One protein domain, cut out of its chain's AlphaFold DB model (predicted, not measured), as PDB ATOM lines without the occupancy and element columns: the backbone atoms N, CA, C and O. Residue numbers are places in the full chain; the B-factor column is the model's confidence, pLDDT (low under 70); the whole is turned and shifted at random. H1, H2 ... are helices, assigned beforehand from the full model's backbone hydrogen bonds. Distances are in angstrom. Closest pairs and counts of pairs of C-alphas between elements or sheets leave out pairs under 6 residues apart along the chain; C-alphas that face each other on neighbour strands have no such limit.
ATOM      1  N   ALA A 228      90.632  65.332  85.285       86.50
ATOM      2  CA  ALA A 228      91.450  65.303  84.068       86.50
ATOM      3  C   ALA A 228      90.973  66.228  82.968       86.50
ATOM      4  O   ALA A 228      91.792  66.777  82.234       86.50
ATOM      5  N   ALA A 229      89.669  66.454  82.893       85.19
ATOM      6  CA  ALA A 229      89.103  67.481  82.040       85.19
ATOM      7  C   ALA A 229      89.403  68.893  82.578       85.19
ATOM      8  O   ALA A 229      89.618  69.809  81.785       85.19
ATOM      9  N   GLY A 230      89.432  69.072  83.907       78.94
ATOM     10  CA  GLY A 230      89.643  70.374  84.551       78.94
ATOM     11  C   GLY A 230      91.102  70.835  84.640       78.94
ATOM     12  O   GLY A 230      91.365  72.036  84.571       78.94
ATOM     13  N   ASN A 231      92.061  69.910  84.769       66.56
ATOM     14  CA  ASN A 231      93.467  70.243  85.018       66.56
ATOM     15  C   ASN A 231      94.346  69.990  83.783       66.56
ATOM     16  O   ASN A 231      94.794  68.876  83.519       66.56
ATOM     17  N   LEU A 232      94.636  71.065  83.044       54.41
ATOM     18  CA  LEU A 232      95.406  71.034  81.795       54.41
ATOM     19  C   LEU A 232      96.931  71.069  81.965       54.41
ATOM     20  O   LEU A 232      97.616  71.030  80.948       54.41
ATOM     21  N   HIS A 233      97.476  71.158  83.183       60.00
ATOM     22  CA  HIS A 233      98.929  71.169  83.394       60.00
ATOM     23  C   HIS A 233      99.412  69.735  83.672       60.00
ATOM     24  O   HIS A 233      99.444  69.299  84.826       60.00
ATOM     25  N   PRO A 234      99.735  68.940  82.640       58.03
ATOM     26  CA  PRO A 234      99.849  67.504  82.768       58.03
ATOM     27  C   PRO A 234     101.271  67.190  83.206       58.03
ATOM     28  O   PRO A 234     102.158  66.919  82.402       58.03
ATOM     29  N   TYR A 235     101.504  67.216  84.514       68.44
ATOM     30  CA  TYR A 235     102.700  66.585  85.043       68.44
ATOM     31  C   TYR A 235     102.667  65.093  84.666       68.44
ATOM     32  O   TYR A 235     101.633  64.435  84.805       68.44
ATOM     33  N   PHE A 236     103.781  64.536  84.185       75.25
ATOM     34  CA  PHE A 236     103.815  63.177  83.618       75.25
ATOM     35  C   PHE A 236     103.259  62.095  84.575       75.25
ATOM     36  O   PHE A 236     102.620  61.146  84.119       75.25
ATOM     37  N   MET A 237     103.417  62.254  85.901       72.00
ATOM     38  CA  MET A 237     102.831  61.330  86.893       72.00
ATOM     39  C   MET A 237     101.301  61.330  86.882       72.00
ATOM     40  O   MET A 237     100.688  60.277  87.071       72.00
ATOM     41  N   ALA A 238     100.680  62.496  86.682       78.50
ATOM     42  CA  ALA A 238      99.230  62.606  86.595       78.50
ATOM     43  C   ALA A 238      98.731  61.877  85.343       78.50
ATOM     44  O   ALA A 238      97.824  61.051  85.436       78.50
ATOM     45  N   ALA A 239      99.403  62.070  84.200       87.31
ATOM     46  CA  ALA A 239      99.059  61.394  82.949       87.31
ATOM     47  C   ALA A 239      99.135  59.863  83.060       87.31
ATOM     48  O   ALA A 239      98.255  59.169  82.548       87.31
ATOM     49  N   PHE A 240     100.131  59.331  83.776       88.56
ATOM     50  CA  PHE A 240     100.260  57.894  84.022       88.56
ATOM     51  C   PHE A 240      99.011  57.276  84.674       88.56
ATOM     52  O   PHE A 240      98.476  56.282  84.178       88.56
ATOM     53  N   ASN A 241      98.524  57.862  85.767       89.88
ATOM     54  CA  ASN A 241      97.356  57.352  86.490       89.88
ATOM     55  C   ASN A 241      96.031  57.707  85.785       89.88
ATOM     56  O   ASN A 241      95.109  56.884  85.741       89.88
ATOM     57  N   ALA A 242      95.949  58.908  85.205       91.75
ATOM     58  CA  ALA A 242      94.758  59.399  84.522       91.75
ATOM     59  C   ALA A 242      94.445  58.558  83.280       91.75
ATOM     60  O   ALA A 242      93.342  58.031  83.180       91.75
ATOM     61  N   CYS A 243      95.416  58.323  82.387       94.94
ATOM     62  CA  CYS A 243      95.171  57.570  81.149       94.94
ATOM     63  C   CYS A 243      94.641  56.153  81.415       94.94
ATOM     64  O   CYS A 243      93.770  55.660  80.705       94.94
ATOM     65  N   ARG A 244      95.127  55.495  82.472       95.50
ATOM     66  CA  ARG A 244      94.673  54.151  82.868       95.50
ATOM     67  C   ARG A 244      93.233  54.162  83.373       95.50
ATOM     68  O   ARG A 244      92.441  53.301  82.997       95.50
ATOM     69  N   SER A 245      92.898  55.148  84.198       96.50
ATOM     70  CA  SER A 245      91.544  55.318  84.738       96.50
ATOM     71  C   SER A 245      90.557  55.656  83.618       96.50
ATOM     72  O   SER A 245      89.503  55.036  83.500       96.50
ATOM     73  N   LEU A 246      90.946  56.562  82.718       97.12
ATOM     74  CA  LEU A 246      90.148  56.961  81.561       97.12
ATOM     75  C   LEU A 246      89.947  55.819  80.564       97.12
ATOM     76  O   LEU A 246      88.830  55.629  80.087       97.12
ATOM     77  N   LEU A 247      90.976  55.006  80.297       98.06
ATOM     78  CA  LEU A 247      90.829  53.801  79.479       98.06
ATOM     79  C   LEU A 247      89.740  52.881  80.044       98.06
ATOM     80  O   LEU A 247      88.868  52.436  79.297       98.06
ATOM     81  N   LEU A 248      89.758  52.611  81.354       98.06
ATOM     82  CA  LEU A 248      88.751  51.747  81.971       98.06
ATOM     83  C   LEU A 248      87.352  52.375  81.930       98.06
ATOM     84  O   LEU A 248      86.393  51.687  81.584       98.06
ATOM     85  N   LEU A 249      87.230  53.669  82.244       98.19
ATOM     86  CA  LEU A 249      85.948  54.377  82.202       98.19
ATOM     87  C   LEU A 249      85.342  54.359  80.795       98.19
ATOM     88  O   LEU A 249      84.178  53.997  80.630       98.19
ATOM     89  N   GLY A 250      86.135  54.712  79.780       97.94
ATOM     90  CA  GLY A 250      85.699  54.701  78.387       97.94
ATOM     91  C   GLY A 250      85.286  53.297  77.950       97.94
ATOM     92  O   GLY A 250      84.238  53.127  77.332       97.94
ATOM     93  N   TYR A 251      86.048  52.271  78.347       97.88
ATOM     94  CA  TYR A 251      85.727  50.874  78.053       97.88
ATOM     95  C   TYR A 251      84.402  50.425  78.687       97.88
ATOM     96  O   TYR A 251      83.583  49.788  78.023       97.88
ATOM     97  N   LEU A 252      84.158  50.794  79.949       96.88
ATOM     98  CA  LEU A 252      82.908  50.502  80.655       96.88
ATOM     99  C   LEU A 252      81.707  51.209  80.011       96.88
ATOM    100  O   LEU A 252      80.695  50.555  79.753       96.88
ATOM    101  N   ARG A 253      81.832  52.504  79.690       96.50
ATOM    102  CA  ARG A 253      80.787  53.283  78.999       96.50
ATOM    103  C   ARG A 253      80.472  52.716  77.619       96.50
ATOM    104  O   ARG A 253      79.308  52.536  77.266       96.50
ATOM    105  N   ALA A 254      81.501  52.344  76.859       95.88
ATOM    106  CA  ALA A 254      81.325  51.710  75.558       95.88
ATOM    107  C   ALA A 254      80.593  50.362  75.678       95.88
ATOM    108  O   ALA A 254      79.689  50.077  74.893       95.88
ATOM    109  N   GLY A 255      80.936  49.553  76.689       93.81
ATOM    110  CA  GLY A 255      80.250  48.292  76.990       93.81
ATOM    111  C   GLY A 255      78.774  48.469  77.369       93.81
ATOM    112  O   GLY A 255      77.975  47.574  77.115       93.81
ATOM    113  N   GLN A 256      78.415  49.634  77.915       93.19
ATOM    114  CA  GLN A 256      77.047  50.056  78.248       93.19
ATOM    115  C   GLN A 256      76.293  50.693  77.072       93.19
ATOM    116  O   GLN A 256      75.138  51.077  77.219       93.19
ATOM    117  N   GLY A 257      76.915  50.789  75.894       92.31
ATOM    118  CA  GLY A 257      76.307  51.404  74.715       92.31
ATOM    119  C   GLY A 257      76.361  52.935  74.706       92.31
ATOM    120  O   GLY A 257      75.860  53.553  73.766       92.31
ATOM    121  N   GLU A 258      77.018  53.563  75.684       95.25
ATOM    122  CA  GLU A 258      77.173  55.018  75.793       95.25
ATOM    123  C   GLU A 258      78.276  55.535  74.851       95.25
ATOM    124  O   GLU A 258      79.313  56.047  75.278       95.25
ATOM    125  N   ARG A 259      78.069  55.381  73.537       94.88
ATOM    126  CA  ARG A 259      79.103  55.627  72.513       94.88
ATOM    127  C   ARG A 259      79.732  57.013  72.620       94.88
ATOM    128  O   ARG A 259      80.932  57.109  72.849       94.88
ATOM    129  N   VAL A 260      78.922  58.069  72.541       95.94
ATOM    130  CA  VAL A 260      79.404  59.464  72.572       95.94
ATOM    131  C   VAL A 260      80.207  59.745  73.846       95.94
ATOM    132  O   VAL A 260      81.286  60.329  73.788       95.94
ATOM    133  N   ALA A 261      79.715  59.271  74.993       96.12
ATOM    134  CA  ALA A 261      80.379  59.460  76.274       96.12
ATOM    135  C   ALA A 261      81.704  58.683  76.362       96.12
ATOM    136  O   ALA A 261      82.668  59.188  76.935       96.12
ATOM    137  N   SER A 262      81.775  57.477  75.789       97.19
ATOM    138  CA  SER A 262      83.015  56.696  75.726       97.19
ATOM    139  C   SER A 262      84.065  57.324  74.808       97.19
ATOM    140  O   SER A 262      85.230  57.411  75.192       97.19
ATOM    141  N   GLU A 263      83.662  57.831  73.637       96.75
ATOM    142  CA  GLU A 263      84.564  58.491  72.687       96.75
ATOM    143  C   GLU A 263      85.182  59.755  73.292       96.75
ATOM    144  O   GLU A 263      86.389  59.963  73.170       96.75
ATOM    145  N   ALA A 264      84.383  60.556  74.005       95.88
ATOM    146  CA  ALA A 264      84.878  61.728  74.721       95.88
ATOM    147  C   ALA A 264      85.938  61.352  75.771       95.88
ATOM    148  O   ALA A 264      87.005  61.958  75.813       95.88
ATOM    149  N   VAL A 265      85.695  60.302  76.563       97.25
ATOM    150  CA  VAL A 265      86.641  59.831  77.590       97.25
ATOM    151  C   VAL A 265      87.950  59.322  76.973       97.25
ATOM    152  O   VAL A 265      89.034  59.673  77.448       97.25
ATOM    153  N   PHE A 266      87.881  58.525  75.899       97.50
ATOM    154  CA  PHE A 266      89.082  58.065  75.190       97.50
ATOM    155  C   PHE A 266      89.873  59.234  74.605       97.50
ATOM    156  O   PHE A 266      91.104  59.252  74.695       97.50
ATOM    157  N   ARG A 267      89.174  60.242  74.072       95.50
ATOM    158  CA  ARG A 267      89.809  61.445  73.545       95.50
ATOM    159  C   ARG A 267      90.541  62.229  74.633       95.50
ATOM    160  O   ARG A 267      91.709  62.554  74.435       95.50
ATOM    161  N   THR A 268      89.908  62.444  75.787       94.19
ATOM    162  CA  THR A 268      90.542  63.076  76.956       94.19
ATOM    163  C   THR A 268      91.813  62.329  77.365       94.19
ATOM    164  O   THR A 268      92.850  62.951  77.584       94.19
ATOM    165  N   SER A 269      91.782  60.988  77.392       95.00
ATOM    166  CA  SER A 269      92.973  60.183  77.700       95.00
ATOM    167  C   SER A 269      94.118  60.425  76.718       95.00
ATOM    168  O   SER A 269      95.273  60.506  77.133       95.00
ATOM    169  N   PHE A 270      93.819  60.507  75.421       95.12
ATOM    170  CA  PHE A 270      94.833  60.752  74.402       95.12
ATOM    171  C   PHE A 270      95.411  62.166  74.497       95.12
ATOM    172  O   PHE A 270      96.632  62.327  74.469       95.12
ATOM    173  N   ASP A 271      94.556  63.181  74.637       92.94
ATOM    174  CA  ASP A 271      94.998  64.574  74.715       92.94
ATOM    175  C   ASP A 271      95.869  64.811  75.966       92.94
ATOM    176  O   ASP A 271      96.898  65.481  75.868       92.94
ATOM    177  N   LEU A 272      95.550  64.175  77.102       91.19
ATOM    178  CA  LEU A 272      96.395  64.196  78.307       91.19
ATOM    179  C   LEU A 272      97.773  63.583  78.074       91.19
ATOM    180  O   LEU A 272      98.781  64.194  78.429       91.19
ATOM    181  N   TYR A 273      97.832  62.392  77.472       93.56
ATOM    182  CA  TYR A 273      99.109  61.760  77.138       93.56
ATOM    183  C   TYR A 273      99.933  62.641  76.191       93.56
ATOM    184  O   TYR A 273     101.118  62.865  76.436       93.56
ATOM    185  N   ARG A 274      99.301  63.177  75.138       93.00
ATOM    186  CA  ARG A 274      99.949  64.053  74.154       93.00
ATOM    187  C   ARG A 274     100.545  65.300  74.810       93.00
ATOM    188  O   ARG A 274     101.659  65.685  74.471       93.00
ATOM    189  N   ASN A 275      99.828  65.918  75.742       89.94
ATOM    190  CA  ASN A 275     100.339  67.088  76.447       89.94
ATOM    191  C   ASN A 275     101.487  66.696  77.399       89.94
ATOM    192  O   ASN A 275     102.514  67.364  77.428       89.94
ATOM    193  N   ALA A 276     101.369  65.571  78.109       89.75
ATOM    194  CA  ALA A 276     102.407  65.104  79.031       89.75
ATOM    195  C   ALA A 276     103.734  64.749  78.337       89.75
ATOM    196  O   ALA A 276     104.800  64.984  78.901       89.75
ATOM    197  N   ILE A 277     103.687  64.175  77.126       91.00
ATOM    198  CA  ILE A 277     104.903  63.882  76.351       91.00
ATOM    199  C   ILE A 277     105.527  65.153  75.760       91.00
ATOM    200  O   ILE A 277     106.746  65.212  75.625       91.00
ATOM    201  N   ALA A 278     104.724  66.175  75.443       90.06
ATOM    202  CA  ALA A 278     105.238  67.471  74.999       90.06
ATOM    203  C   ALA A 278     106.045  68.179  76.105       90.06
ATOM    204  O   ALA A 278     107.046  68.825  75.805       90.06
ATOM    205  N   ASP A 279     105.663  67.971  77.368       85.88
ATOM    206  CA  ASP A 279     106.331  68.513  78.560       85.88
ATOM    207  C   ASP A 279     107.403  67.567  79.152       85.88
ATOM    208  O   ASP A 279     107.848  67.739  80.292       85.88
ATOM    209  N   PHE A 280     107.821  66.533  78.413       87.94
ATOM    210  CA  PHE A 280     108.778  65.542  78.907       87.94
ATOM    211  C   PHE A 280     110.177  66.137  79.147       87.94
ATOM    212  O   PHE A 280     110.758  66.802  78.296       87.94
ATOM    213  N   ASP A 281     110.760  65.824  80.306       86.69
ATOM    214  CA  ASP A 281     112.008  66.422  80.800       86.69
ATOM    215  C   ASP A 281     113.287  65.614  80.509       86.69
ATOM    216  O   ASP A 281     114.359  65.939  81.021       86.69
ATOM    217  N   GLY A 282     113.195  64.534  79.728       88.00
ATOM    218  CA  GLY A 282     114.346  63.705  79.360       88.00
ATOM    219  C   GLY A 282     114.759  62.647  80.391       88.00
ATOM    220  O   GLY A 282     115.656  61.849  80.110       88.00
ATOM    221  N   ARG A 283     114.135  62.569  81.576       88.81
ATOM    222  CA  ARG A 283     114.522  61.580  82.600       88.81
ATOM    223  C   ARG A 283     113.996  60.182  82.271       88.81
ATOM    224  O   ARG A 283     112.795  59.966  82.138       88.81
ATOM    225  N   GLY A 284     114.888  59.187  82.250       89.62
ATOM    226  CA  GLY A 284     114.537  57.802  81.893       89.62
ATOM    227  C   GLY A 284     113.467  57.154  82.787       89.62
ATOM    228  O   GLY A 284     112.624  56.411  82.293       89.62
ATOM    229  N   LEU A 285     113.439  57.477  84.086       86.19
ATOM    230  CA  LEU A 285     112.376  57.007  84.986       86.19
ATOM    231  C   LEU A 285     110.994  57.500  84.529       86.19
ATOM    232  O   LEU A 285     110.051  56.717  84.469       86.19
ATOM    233  N   HIS A 286     110.903  58.777  84.163       87.88
ATOM    234  CA  HIS A 286     109.655  59.407  83.736       87.88
ATOM    235  C   HIS A 286     109.214  58.875  82.375       87.88
ATOM    236  O   HIS A 286     108.027  58.655  82.148       87.88
ATOM    237  N   PHE A 287     110.171  58.578  81.493       90.88
ATOM    238  CA  PHE A 287     109.895  57.914  80.224       90.88
ATOM    239  C   PHE A 287     109.249  56.532  80.419       90.88
ATOM    240  O   PHE A 287     108.254  56.222  79.769       90.88
ATOM    241  N   ASN A 288     109.754  55.721  81.356       89.69
ATOM    242  CA  ASN A 288     109.174  54.405  81.657       89.69
ATOM    243  C   ASN A 288     107.735  54.495  82.200       89.69
ATOM    244  O   ASN A 288     106.910  53.615  81.939       89.69
ATOM    245  N   GLU A 289     107.413  55.547  82.952       87.81
ATOM    246  CA  GLU A 289     106.047  55.809  83.418       87.81
ATOM    247  C   GLU A 289     105.152  56.300  82.267       87.81
ATOM    248  O   GLU A 289     104.040  55.794  82.091       87.81
ATOM    249  N   LEU A 290     105.660  57.189  81.407       91.50
ATOM    250  CA  LEU A 290     104.960  57.639  80.199       91.50
ATOM    251  C   LEU A 290     104.711  56.506  79.195       91.50
ATOM    252  O   LEU A 290     103.672  56.505  78.545       91.50
ATOM    253  N   ALA A 291     105.586  55.502  79.099       93.38
ATOM    254  CA  ALA A 291     105.374  54.342  78.230       93.38
ATOM    255  C   ALA A 291     104.104  53.550  78.605       93.38
ATOM    256  O   ALA A 291     103.395  53.030  77.741       93.38
ATOM    257  N   GLN A 292     103.769  53.495  79.896       92.94
ATOM    258  CA  GLN A 292     102.524  52.878  80.356       92.94
ATOM    259  C   GLN A 292     101.309  53.769  80.063       92.94
ATOM    260  O   GLN A 292     100.265  53.257  79.658       92.94
ATOM    261  N   ALA A 293     101.450  55.093  80.206       94.19
ATOM    262  CA  ALA A 293     100.418  56.053  79.804       94.19
ATOM    263  C   ALA A 293     100.121  55.956  78.298       94.19
ATOM    264  O   ALA A 293      98.961  55.866  77.900       94.19
ATOM    265  N   HIS A 294     101.174  55.870  77.477       96.06
ATOM    266  CA  HIS A 294     101.101  55.645  76.036       96.06
ATOM    267  C   HIS A 294     100.312  54.379  75.709       96.06
ATOM    268  O   HIS A 294      99.383  54.428  74.907       96.06
ATOM    269  N   ARG A 295     100.636  53.249  76.357       96.69
ATOM    270  CA  ARG A 295      99.911  51.987  76.152       96.69
ATOM    271  C   ARG A 295      98.417  52.146  76.446       96.69
ATOM    272  O   ARG A 295      97.600  51.663  75.667       96.69
ATOM    273  N   ALA A 296      98.060  52.825  77.537       96.88
ATOM    274  CA  ALA A 296      96.662  53.061  77.887       96.88
ATOM    275  C   ALA A 296      95.951  53.974  76.869       96.88
ATOM    276  O   ALA A 296      94.869  53.632  76.394       96.88
ATOM    277  N   ALA A 297      96.582  55.083  76.473       97.25
ATOM    278  CA  ALA A 297      96.044  56.009  75.478       97.25
ATOM    279  C   ALA A 297      95.875  55.350  74.096       97.25
ATOM    280  O   ALA A 297      94.840  55.516  73.454       97.25
ATOM    281  N   ALA A 298      96.851  54.548  73.660       98.12
ATOM    282  CA  ALA A 298      96.798  53.815  72.397       98.12
ATOM    283  C   ALA A 298      95.650  52.793  72.374       98.12
ATOM    284  O   ALA A 298      94.896  52.734  71.403       98.12
ATOM    285  N   LEU A 299      95.465  52.028  73.458       98.31
ATOM    286  CA  LEU A 299      94.310  51.134  73.593       98.31
ATOM    287  C   LEU A 299      92.987  51.912  73.614       98.31
ATOM    288  O   LEU A 299      92.004  51.436  73.054       98.31
ATOM    289  N   GLY A 300      92.968  53.109  74.206       97.81
ATOM    290  CA  GLY A 300      91.813  54.009  74.181       97.81
ATOM    291  C   GLY A 300      91.425  54.416  72.760       97.81
ATOM    292  O   GLY A 300      90.261  54.289  72.391       97.81
ATOM    293  N   LEU A 301      92.399  54.811  71.932       98.00
ATOM    294  CA  LEU A 301      92.171  55.121  70.515       98.00
ATOM    295  C   LEU A 301      91.675  53.903  69.726       98.00
ATOM    296  O   LEU A 301      90.716  54.012  68.969       98.00
ATOM    297  N   MET A 302      92.271  52.727  69.938       98.12
ATOM    298  CA  MET A 302      91.800  51.491  69.302       98.12
ATOM    299  C   MET A 302      90.354  51.169  69.709       98.12
ATOM    300  O   MET A 302      89.531  50.832  68.864       98.12
ATOM    301  N   CYS A 303      90.006  51.314  70.992       97.12
ATOM    302  CA  CYS A 303      88.627  51.166  71.453       97.12
ATOM    303  C   CYS A 303      87.690  52.196  70.810       97.12
ATOM    304  O   CYS A 303      86.587  51.828  70.408       97.12
ATOM    305  N   GLN A 304      88.123  53.451  70.684       97.19
ATOM    306  CA  GLN A 304      87.366  54.500  70.006       97.19
ATOM    307  C   GLN A 304      87.074  54.127  68.543       97.19
ATOM    308  O   GLN A 304      85.929  54.241  68.105       97.19
ATOM    309  N   GLU A 305      88.062  53.612  67.804       97.25
ATOM    310  CA  GLU A 305      87.860  53.134  66.430       97.25
ATOM    311  C   GLU A 305      86.835  51.997  66.351       97.25
ATOM    312  O   GLU A 305      85.969  52.003  65.473       97.25
ATOM    313  N   GLU A 306      86.906  51.020  67.261       96.12
ATOM    314  CA  GLU A 306      85.943  49.915  67.291       96.12
ATOM    315  C   GLU A 306      84.522  50.416  67.599       96.12
ATOM    316  O   GLU A 306      83.566  49.974  66.953       96.12
ATOM    317  N   VAL A 307      84.368  51.393  68.504       94.44
ATOM    318  CA  VAL A 307      83.074  52.044  68.795       94.44
ATOM    319  C   VAL A 307      82.520  52.753  67.556       94.44
ATOM    320  O   VAL A 307      81.366  52.513  67.184       94.44
ATOM    321  N   GLN A 308      83.338  53.557  66.875       93.75
ATOM    322  CA  GLN A 308      82.945  54.301  65.670       93.75
ATOM    323  C   GLN A 308      82.566  53.368  64.515       93.75
ATOM    324  O   GLN A 308      81.576  53.592  63.813       93.75
ATOM    325  N   ARG A 309      83.305  52.264  64.356       95.44
ATOM    326  CA  ARG A 309      83.028  51.214  63.362       95.44
ATOM    327  C   ARG A 309      81.898  50.267  63.777       95.44
ATOM    328  O   ARG A 309      81.568  49.368  63.004       95.44
ATOM    329  N   LYS A 310      81.299  50.451  64.962       92.19
ATOM    330  CA  LYS A 310      80.251  49.588  65.544       92.19
ATOM    331  C   LYS A 310      80.674  48.113  65.633       92.19
ATOM    332  O   LYS A 310      79.868  47.213  65.402       92.19
ATOM    333  N   ARG A 311      81.945  47.873  65.943       91.94
ATOM    334  CA  ARG A 311      82.549  46.546  66.094       91.94
ATOM    335  C   ARG A 311      82.645  46.144  67.566       91.94
ATOM    336  O   ARG A 311      82.269  46.888  68.470       91.94
ATOM    337  N   GLN A 312      83.112  44.922  67.800       90.81
ATOM    338  CA  GLN A 312      83.347  44.418  69.145       90.81
ATOM    339  C   GLN A 312      84.529  45.150  69.791       90.81
ATOM    340  O   GLN A 312      85.583  45.293  69.183       90.81
ATOM    341  N   LEU A 313      84.370  45.553  71.054       93.38
ATOM    342  CA  LEU A 313      85.464  46.127  71.833       93.38
ATOM    343  C   LEU A 313      86.641  45.155  71.975       93.38
ATOM    344  O   LEU A 313      86.482  43.931  71.936       93.38
ATOM    345  N   LEU A 314      87.820  45.719  72.238       94.94
ATOM    346  CA  LEU A 314      89.021  44.952  72.552       94.94
ATOM    347  C   LEU A 314      88.788  43.962  73.701       94.94
ATOM    348  O   LEU A 314      87.942  44.150  74.583       94.94
ATOM    349  N   ARG A 315      89.583  42.889  73.707       94.81
ATOM    350  CA  ARG A 315      89.481  41.833  74.716       94.81
ATOM    351  C   ARG A 315      89.836  42.378  76.104       94.81
ATOM    352  O   ARG A 315      90.896  42.967  76.297       94.81
ATOM    353  N   MET A 316      88.986  42.081  77.086       93.81
ATOM    354  CA  MET A 316      89.142  42.516  78.481       93.81
ATOM    355  C   MET A 316      90.530  42.228  79.097       93.81
ATOM    356  O   MET A 316      91.023  43.103  79.803       93.81
ATOM    357  N   PRO A 317      91.208  41.084  78.848       93.31
ATOM    358  CA  PRO A 317      92.557  40.862  79.377       93.31
ATOM    359  C   PRO A 317      93.567  41.946  78.982       93.31
ATOM    360  O   PRO A 317      94.342  42.374  79.829       93.31
ATOM    361  N   SER A 318      93.515  42.442  77.740       94.44
ATOM    362  CA  SER A 318      94.407  43.508  77.263       94.44
ATOM    363  C   SER A 318      94.132  44.841  77.958       94.44
ATOM    364  O   SER A 318      95.063  45.593  78.235       94.44
ATOM    365  N   ILE A 319      92.862  45.115  78.271       95.88
ATOM    366  CA  ILE A 319      92.458  46.297  79.041       95.88
ATOM    367  C   ILE A 319      92.952  46.175  80.481       95.88
ATOM    368  O   ILE A 319      93.611  47.080  80.977       95.88
ATOM    369  N   LEU A 320      92.703  45.037  81.134       93.44
ATOM    370  CA  LEU A 320      93.113  44.795  82.519       93.44
ATOM    371  C   LEU A 320      94.623  44.906  82.720       93.44
ATOM    372  O   LEU A 320      95.053  45.541  83.677       93.44
ATOM    373  N   GLU A 321      95.418  44.349  81.808       93.31
ATOM    374  CA  GLU A 321      96.879  44.456  81.859       93.31
ATOM    375  C   GLU A 321      97.358  45.915  81.762       93.31
ATOM    376  O   GLU A 321      98.342  46.295  82.393       93.31
ATOM    377  N   ALA A 322      96.647  46.754  81.004       94.56
ATOM    378  CA  ALA A 322      96.982  48.166  80.867       94.56
ATOM    379  C   ALA A 322      96.517  49.015  82.061       94.56
ATOM    380  O   ALA A 322      97.180  49.996  82.400       94.56
ATOM    381  N   VAL A 323      95.397  48.665  82.706       95.44
ATOM    382  CA  VAL A 323      94.793  49.508  83.755       95.44
ATOM    383  C   VAL A 323      95.167  49.087  85.173       95.44
ATOM    384  O   VAL A 323      95.432  49.968  85.988       95.44
ATOM    385  N   LEU A 324      95.348  47.794  85.472       93.44
ATOM    386  CA  LEU A 324      95.621  47.305  86.833       93.44
ATOM    387  C   LEU A 324      97.089  47.433  87.251       93.44
ATOM    388  O   LEU A 324      97.998  47.032  86.526       93.44
ATOM    389  N   ARG A 325      97.332  47.991  88.443       90.50
ATOM    390  CA  ARG A 325      98.686  48.076  89.036       90.50
ATOM    391  C   ARG A 325      99.064  46.864  89.889       90.50
ATOM    392  O   ARG A 325     100.199  46.792  90.350       90.50
ATOM    393  N   ILE A 326      98.123  45.954  90.097       92.25
ATOM    394  CA  ILE A 326      98.354  44.664  90.743       92.25
ATOM    395  C   ILE A 326      98.564  43.596  89.675       92.25
ATOM    396  O   ILE A 326      98.031  43.717  88.571       92.25
ATOM    397  N   ASP A 327      99.312  42.549  90.013       92.50
ATOM    398  CA  ASP A 327      99.484  41.403  89.125       92.50
ATOM    399  C   ASP A 327      98.107  40.784  88.805       92.50
ATOM    400  O   ASP A 327      97.418  40.330  89.729       92.50
ATOM    401  N   PRO A 328      97.677  40.735  87.528       89.12
ATOM    402  CA  PRO A 328      96.410  40.123  87.139       89.12
ATOM    403  C   PRO A 328      96.290  38.628  87.470       89.12
ATOM    404  O   PRO A 328      95.179  38.100  87.346       89.12
ATOM    405  N   ALA A 329      97.395  37.951  87.806       91.31
ATOM    406  CA  ALA A 329      97.436  36.563  88.268       91.31
ATOM    407  C   ALA A 329      97.372  36.421  89.802       91.31
ATOM    408  O   ALA A 329      97.124  35.323  90.298       91.31
ATOM    409  N   SER A 330      97.552  37.510  90.557       95.38
ATOM    410  CA  SER A 330      97.369  37.500  92.014       95.38
ATOM    411  C   SER A 330      95.906  37.212  92.392       95.38
ATOM    412  O   SER A 330      95.004  37.474  91.587       95.38
ATOM    413  N   PRO A 331      95.626  36.751  93.628       97.56
ATOM    414  CA  PRO A 331      94.253  36.558  94.097       97.56
ATOM    415  C   PRO A 331      93.381  37.810  93.927       97.56
ATOM    416  O   PRO A 331      92.259  37.719  93.434       97.56
ATOM    417  N   ALA A 332      93.911  38.999  94.231       97.25
ATOM    418  CA  ALA A 332      93.178  40.244  94.019       97.25
ATOM    419  C   ALA A 332      92.987  40.600  92.543       97.25
ATOM    420  O   ALA A 332      91.905  41.052  92.164       97.25
ATOM    421  N   GLY A 333      93.985  40.335  91.696       96.38
ATOM    422  CA  GLY A 333      93.867  40.495  90.245       96.38
ATOM    423  C   GLY A 333      92.771  39.611  89.649       96.38
ATOM    424  O   GLY A 333      91.994  40.067  88.802       96.38
ATOM    425  N   ALA A 334      92.655  38.371  90.129       96.62
ATOM    426  CA  ALA A 334      91.594  37.448  89.742       96.62
ATOM    427  C   ALA A 334      90.205  37.955  90.172       96.62
ATOM    428  O   ALA A 334      89.296  38.006  89.339       96.62
ATOM    429  N   THR A 335      90.058  38.411  91.422       98.00
ATOM    430  CA  THR A 335      88.804  38.991  91.936       98.00
ATOM    431  C   THR A 335      88.382  40.230  91.143       98.00
ATOM    432  O   THR A 335      87.254  40.308  90.659       98.00
ATOM    433  N   MET A 336      89.295  41.179  90.914       97.88
ATOM    434  CA  MET A 336      88.999  42.395  90.143       97.88
ATOM    435  C   MET A 336      88.608  42.084  88.693       97.88
ATOM    436  O   MET A 336      87.703  42.710  88.144       97.88
ATOM    437  N   ARG A 337      89.240  41.077  88.073       96.50
ATOM    438  CA  ARG A 337      88.863  40.585  86.739       96.50
ATOM    439  C   ARG A 337      87.443  40.022  86.720       96.50
ATOM    440  O   ARG A 337      86.698  40.293  85.778       96.50
ATOM    441  N   GLN A 338      87.080  39.224  87.723       97.06
ATOM    442  CA  GLN A 338      85.734  38.668  87.851       97.06
ATOM    443  C   GLN A 338      84.692  39.780  88.017       97.06
ATOM    444  O   GLN A 338      83.692  39.783  87.299       97.06
ATOM    445  N   ASN A 339      84.960  40.750  88.889       97.44
ATOM    446  CA  ASN A 339      84.053  41.868  89.141       97.44
ATOM    447  C   ASN A 339      83.888  42.760  87.907       97.44
ATOM    448  O   ASN A 339      82.764  43.103  87.547       97.44
ATOM    449  N   LEU A 340      84.973  43.047  87.177       95.62
ATOM    450  CA  LEU A 340      84.880  43.787  85.916       95.62
ATOM    451  C   LEU A 340      84.035  43.035  84.877       95.62
ATOM    452  O   LEU A 340      83.206  43.633  84.189       95.62
ATOM    453  N   LYS A 341      84.219  41.713  84.767       95.06
ATOM    454  CA  LYS A 341      83.408  40.880  83.871       95.06
ATOM    455  C   LYS A 341      81.922  40.955  84.235       95.06
ATOM    456  O   LYS A 341      81.102  41.043  83.324       95.06
ATOM    457  N   ALA A 342      81.588  40.938  85.526       95.62
ATOM    458  CA  ALA A 342      80.213  41.095  85.997       95.62
ATOM    459  C   ALA A 342      79.637  42.470  85.610       95.62
ATOM    460  O   ALA A 342      78.583  42.526  84.981       95.62
ATOM    461  N   MET A 343      80.386  43.559  85.833       94.75
ATOM    462  CA  MET A 343      79.971  44.920  85.446       94.75
ATOM    463  C   MET A 343      79.644  45.049  83.947       94.75
ATOM    464  O   MET A 343      78.738  45.793  83.570       94.75
ATOM    465  N   LEU A 344      80.377  44.333  83.085       90.88
ATOM    466  CA  LEU A 344      80.158  44.317  81.633       90.88
ATOM    467  C   LEU A 344      79.028  43.375  81.195       90.88
ATOM    468  O   LEU A 344      78.441  43.582  80.133       90.88
ATOM    469  N   ALA A 345      78.736  42.323  81.961       89.38
ATOM    470  CA  ALA A 345      77.650  41.394  81.651       89.38
ATOM    471  C   ALA A 345      76.282  42.053  81.866       89.38
ATOM    472  O   ALA A 345      75.418  41.963  80.993       89.38
ATOM    473  N   ASP A 346      76.131  42.800  82.961       77.94
ATOM    474  CA  ASP A 346      74.908  43.544  83.288       77.94
ATOM    475  C   ASP A 346      74.534  44.577  82.216       77.94
ATOM    476  O   ASP A 346      73.364  44.900  82.015       77.94
ATOM    477  N   ALA A 347      75.532  45.105  81.506       68.75
ATOM    478  CA  ALA A 347      75.347  46.095  80.455       68.75
ATOM    479  C   ALA A 347      74.592  45.545  79.228       68.75
ATOM    480  O   ALA A 347      73.931  46.300  78.516       68.75
ATOM    481  N   LYS A 348      74.628  44.225  78.994       56.44
ATOM    482  CA  LYS A 348      73.982  43.586  77.834       56.44
ATOM    483  C   LYS A 348      72.461  43.429  77.960       56.44
ATOM    484  O   LYS A 348      71.834  42.978  77.010       56.44
ATOM    485  N   VAL A 349      71.856  43.806  79.088       45.38
ATOM    486  CA  VAL A 349      70.417  43.602  79.353       45.38
ATOM    487  C   VAL A 349      69.528  44.731  78.789       45.38
ATOM    488  O   VAL A 349      68.310  44.664  78.901       45.38
ATOM    489  N   ARG A 350      70.076  45.772  78.138       39.75
ATOM    490  CA  ARG A 350      69.283  46.941  77.686       39.75
ATOM    491  C   ARG A 350      69.555  47.402  76.251       39.75
ATOM    492  O   ARG A 350      69.767  48.584  76.011       39.75
ATOM    493  N   VAL A 351      69.513  46.483  75.293       34.53
ATOM    494  CA  VAL A 351      69.319  46.850  73.880       34.53
ATOM    495  C   VAL A 351      68.053  46.149  73.399       34.53
ATOM    496  O   VAL A 351      68.116  45.026  72.904       34.53
ATOM    497  N   ALA A 352      66.914  46.791  73.659       34.84
ATOM    498  CA  ALA A 352      65.643  46.518  72.997       34.84
ATOM    499  C   ALA A 352      65.425  47.597  71.937       34.84
ATOM    500  O   ALA A 352      65.693  48.779  72.269       34.84
TER     501      ALA A 352
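What this domain is: This is residues 228 to 352 of the 352 residues of an uncharacterized protein of Roseomonas deserti (UniProt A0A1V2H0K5). Three long helices, H1, H2 and H3, stand side by side as an up-and-down bundle, with the longest, H3, along one side; the short H4 packs on H1 and H3. H5 joins H1 near the ends of both and swings away from it, making an open V with H4 in its opening. The printed part has 125 residues with five named helices, H1 to H5 in chain order, and no named strand; the class is all helix. It is compact, with a radius of gyration of the C-alphas of 14.9 A, and its spans are 50 by 35 by 23 A.

Where its parts are: Begin with H3, residues 284 to 308: find C-alpha 284 at (114.537, 57.802, 81.893), and from there the helix runs 35.7 A to C-alpha 308 at (82.945, 54.301, 65.670). Before it in the chain, look at residues 259 to 278 for H2, which is 28.8 A long. Earlier still is H1, residues 236 to 255, 28.6 A from first to last C-alpha. After H3, residues 316 to 323 form the eight-residue H4. Last comes H5, residues 331 to 349, which runs 28.9 A and ends at C-alpha 349 at (70.417, 43.602, 79.353).

How they stand to each other: Start from H3 and its two partners in the bundle, H1 and H2, which is up and down: each helix runs against the one before it in the chain. H3 touches H2, closest at the C-alphas of Phe 266 and Gly 300, 5.0 A apart; this hairpin stands at a shallow tilt of 26 degrees, opposite ways. H3 also touches H1, closest at the C-alphas of Phe 240 and Ala 293, 4.6 A apart, at a shallow tilt of 20 degrees, the same way. H1 and H2 are a hairpin too: they touch with 33 pairs of C-alphas within 8 A, the closest being Gly 250 and Ser 262 at 4.3 A, at a shallow tilt of 15 degrees, opposite ways. H1 is the hub, touching the four other helices. With residues 244 to 248 alone it touches H4, closest at the C-alphas of Arg 244 and Val 323, 4.7 A apart, at a shallow tilt of 24 degrees, opposite ways. H3 touches H4 with residues 292 to 299 alone, and they form a hairpin; the closest C-alphas, of Ala 296 and Ala 322, are 5.7 A apart, and the tilt of 36 degrees is only just steep. Next look at residues 252 to 255 of H1, which alone touch H5, through residues 343 to 348 of H5; the closest C-alphas, of Gly 255 and Leu 344, are 6.1 A apart, at a steep tilt of 41 degrees, the same way. H4 and H5 are close but not clearly touching, with the C-alphas of Leu 320 and Arg 337 closest at 7.3 A. H5 is apart from H2 and from H3, and H2 is apart from H4. In the backbones of H2 and H4 every O i to N i+4 pair is within hydrogen-bond range; in H1 it is 15 of 16, in H3 20 of 21 and in H5 12 of 15.

The domain as a whole: The two C-alphas farthest apart are those of Arg 283 and Ala 352, at 52.0 A, and Ala 352 is the chain's last residue. The printed part has no cut. The links H1 to H2 and H2 to H3 are tight, those from H3 to H4 and H4 to H5 are short, and no link is long. The mean pLDDT of the printed part is 89.6; look for values under 70 at residues 231 to 235, before H1, and at residues 347 to 352, of which 347 to 349 belong to H5.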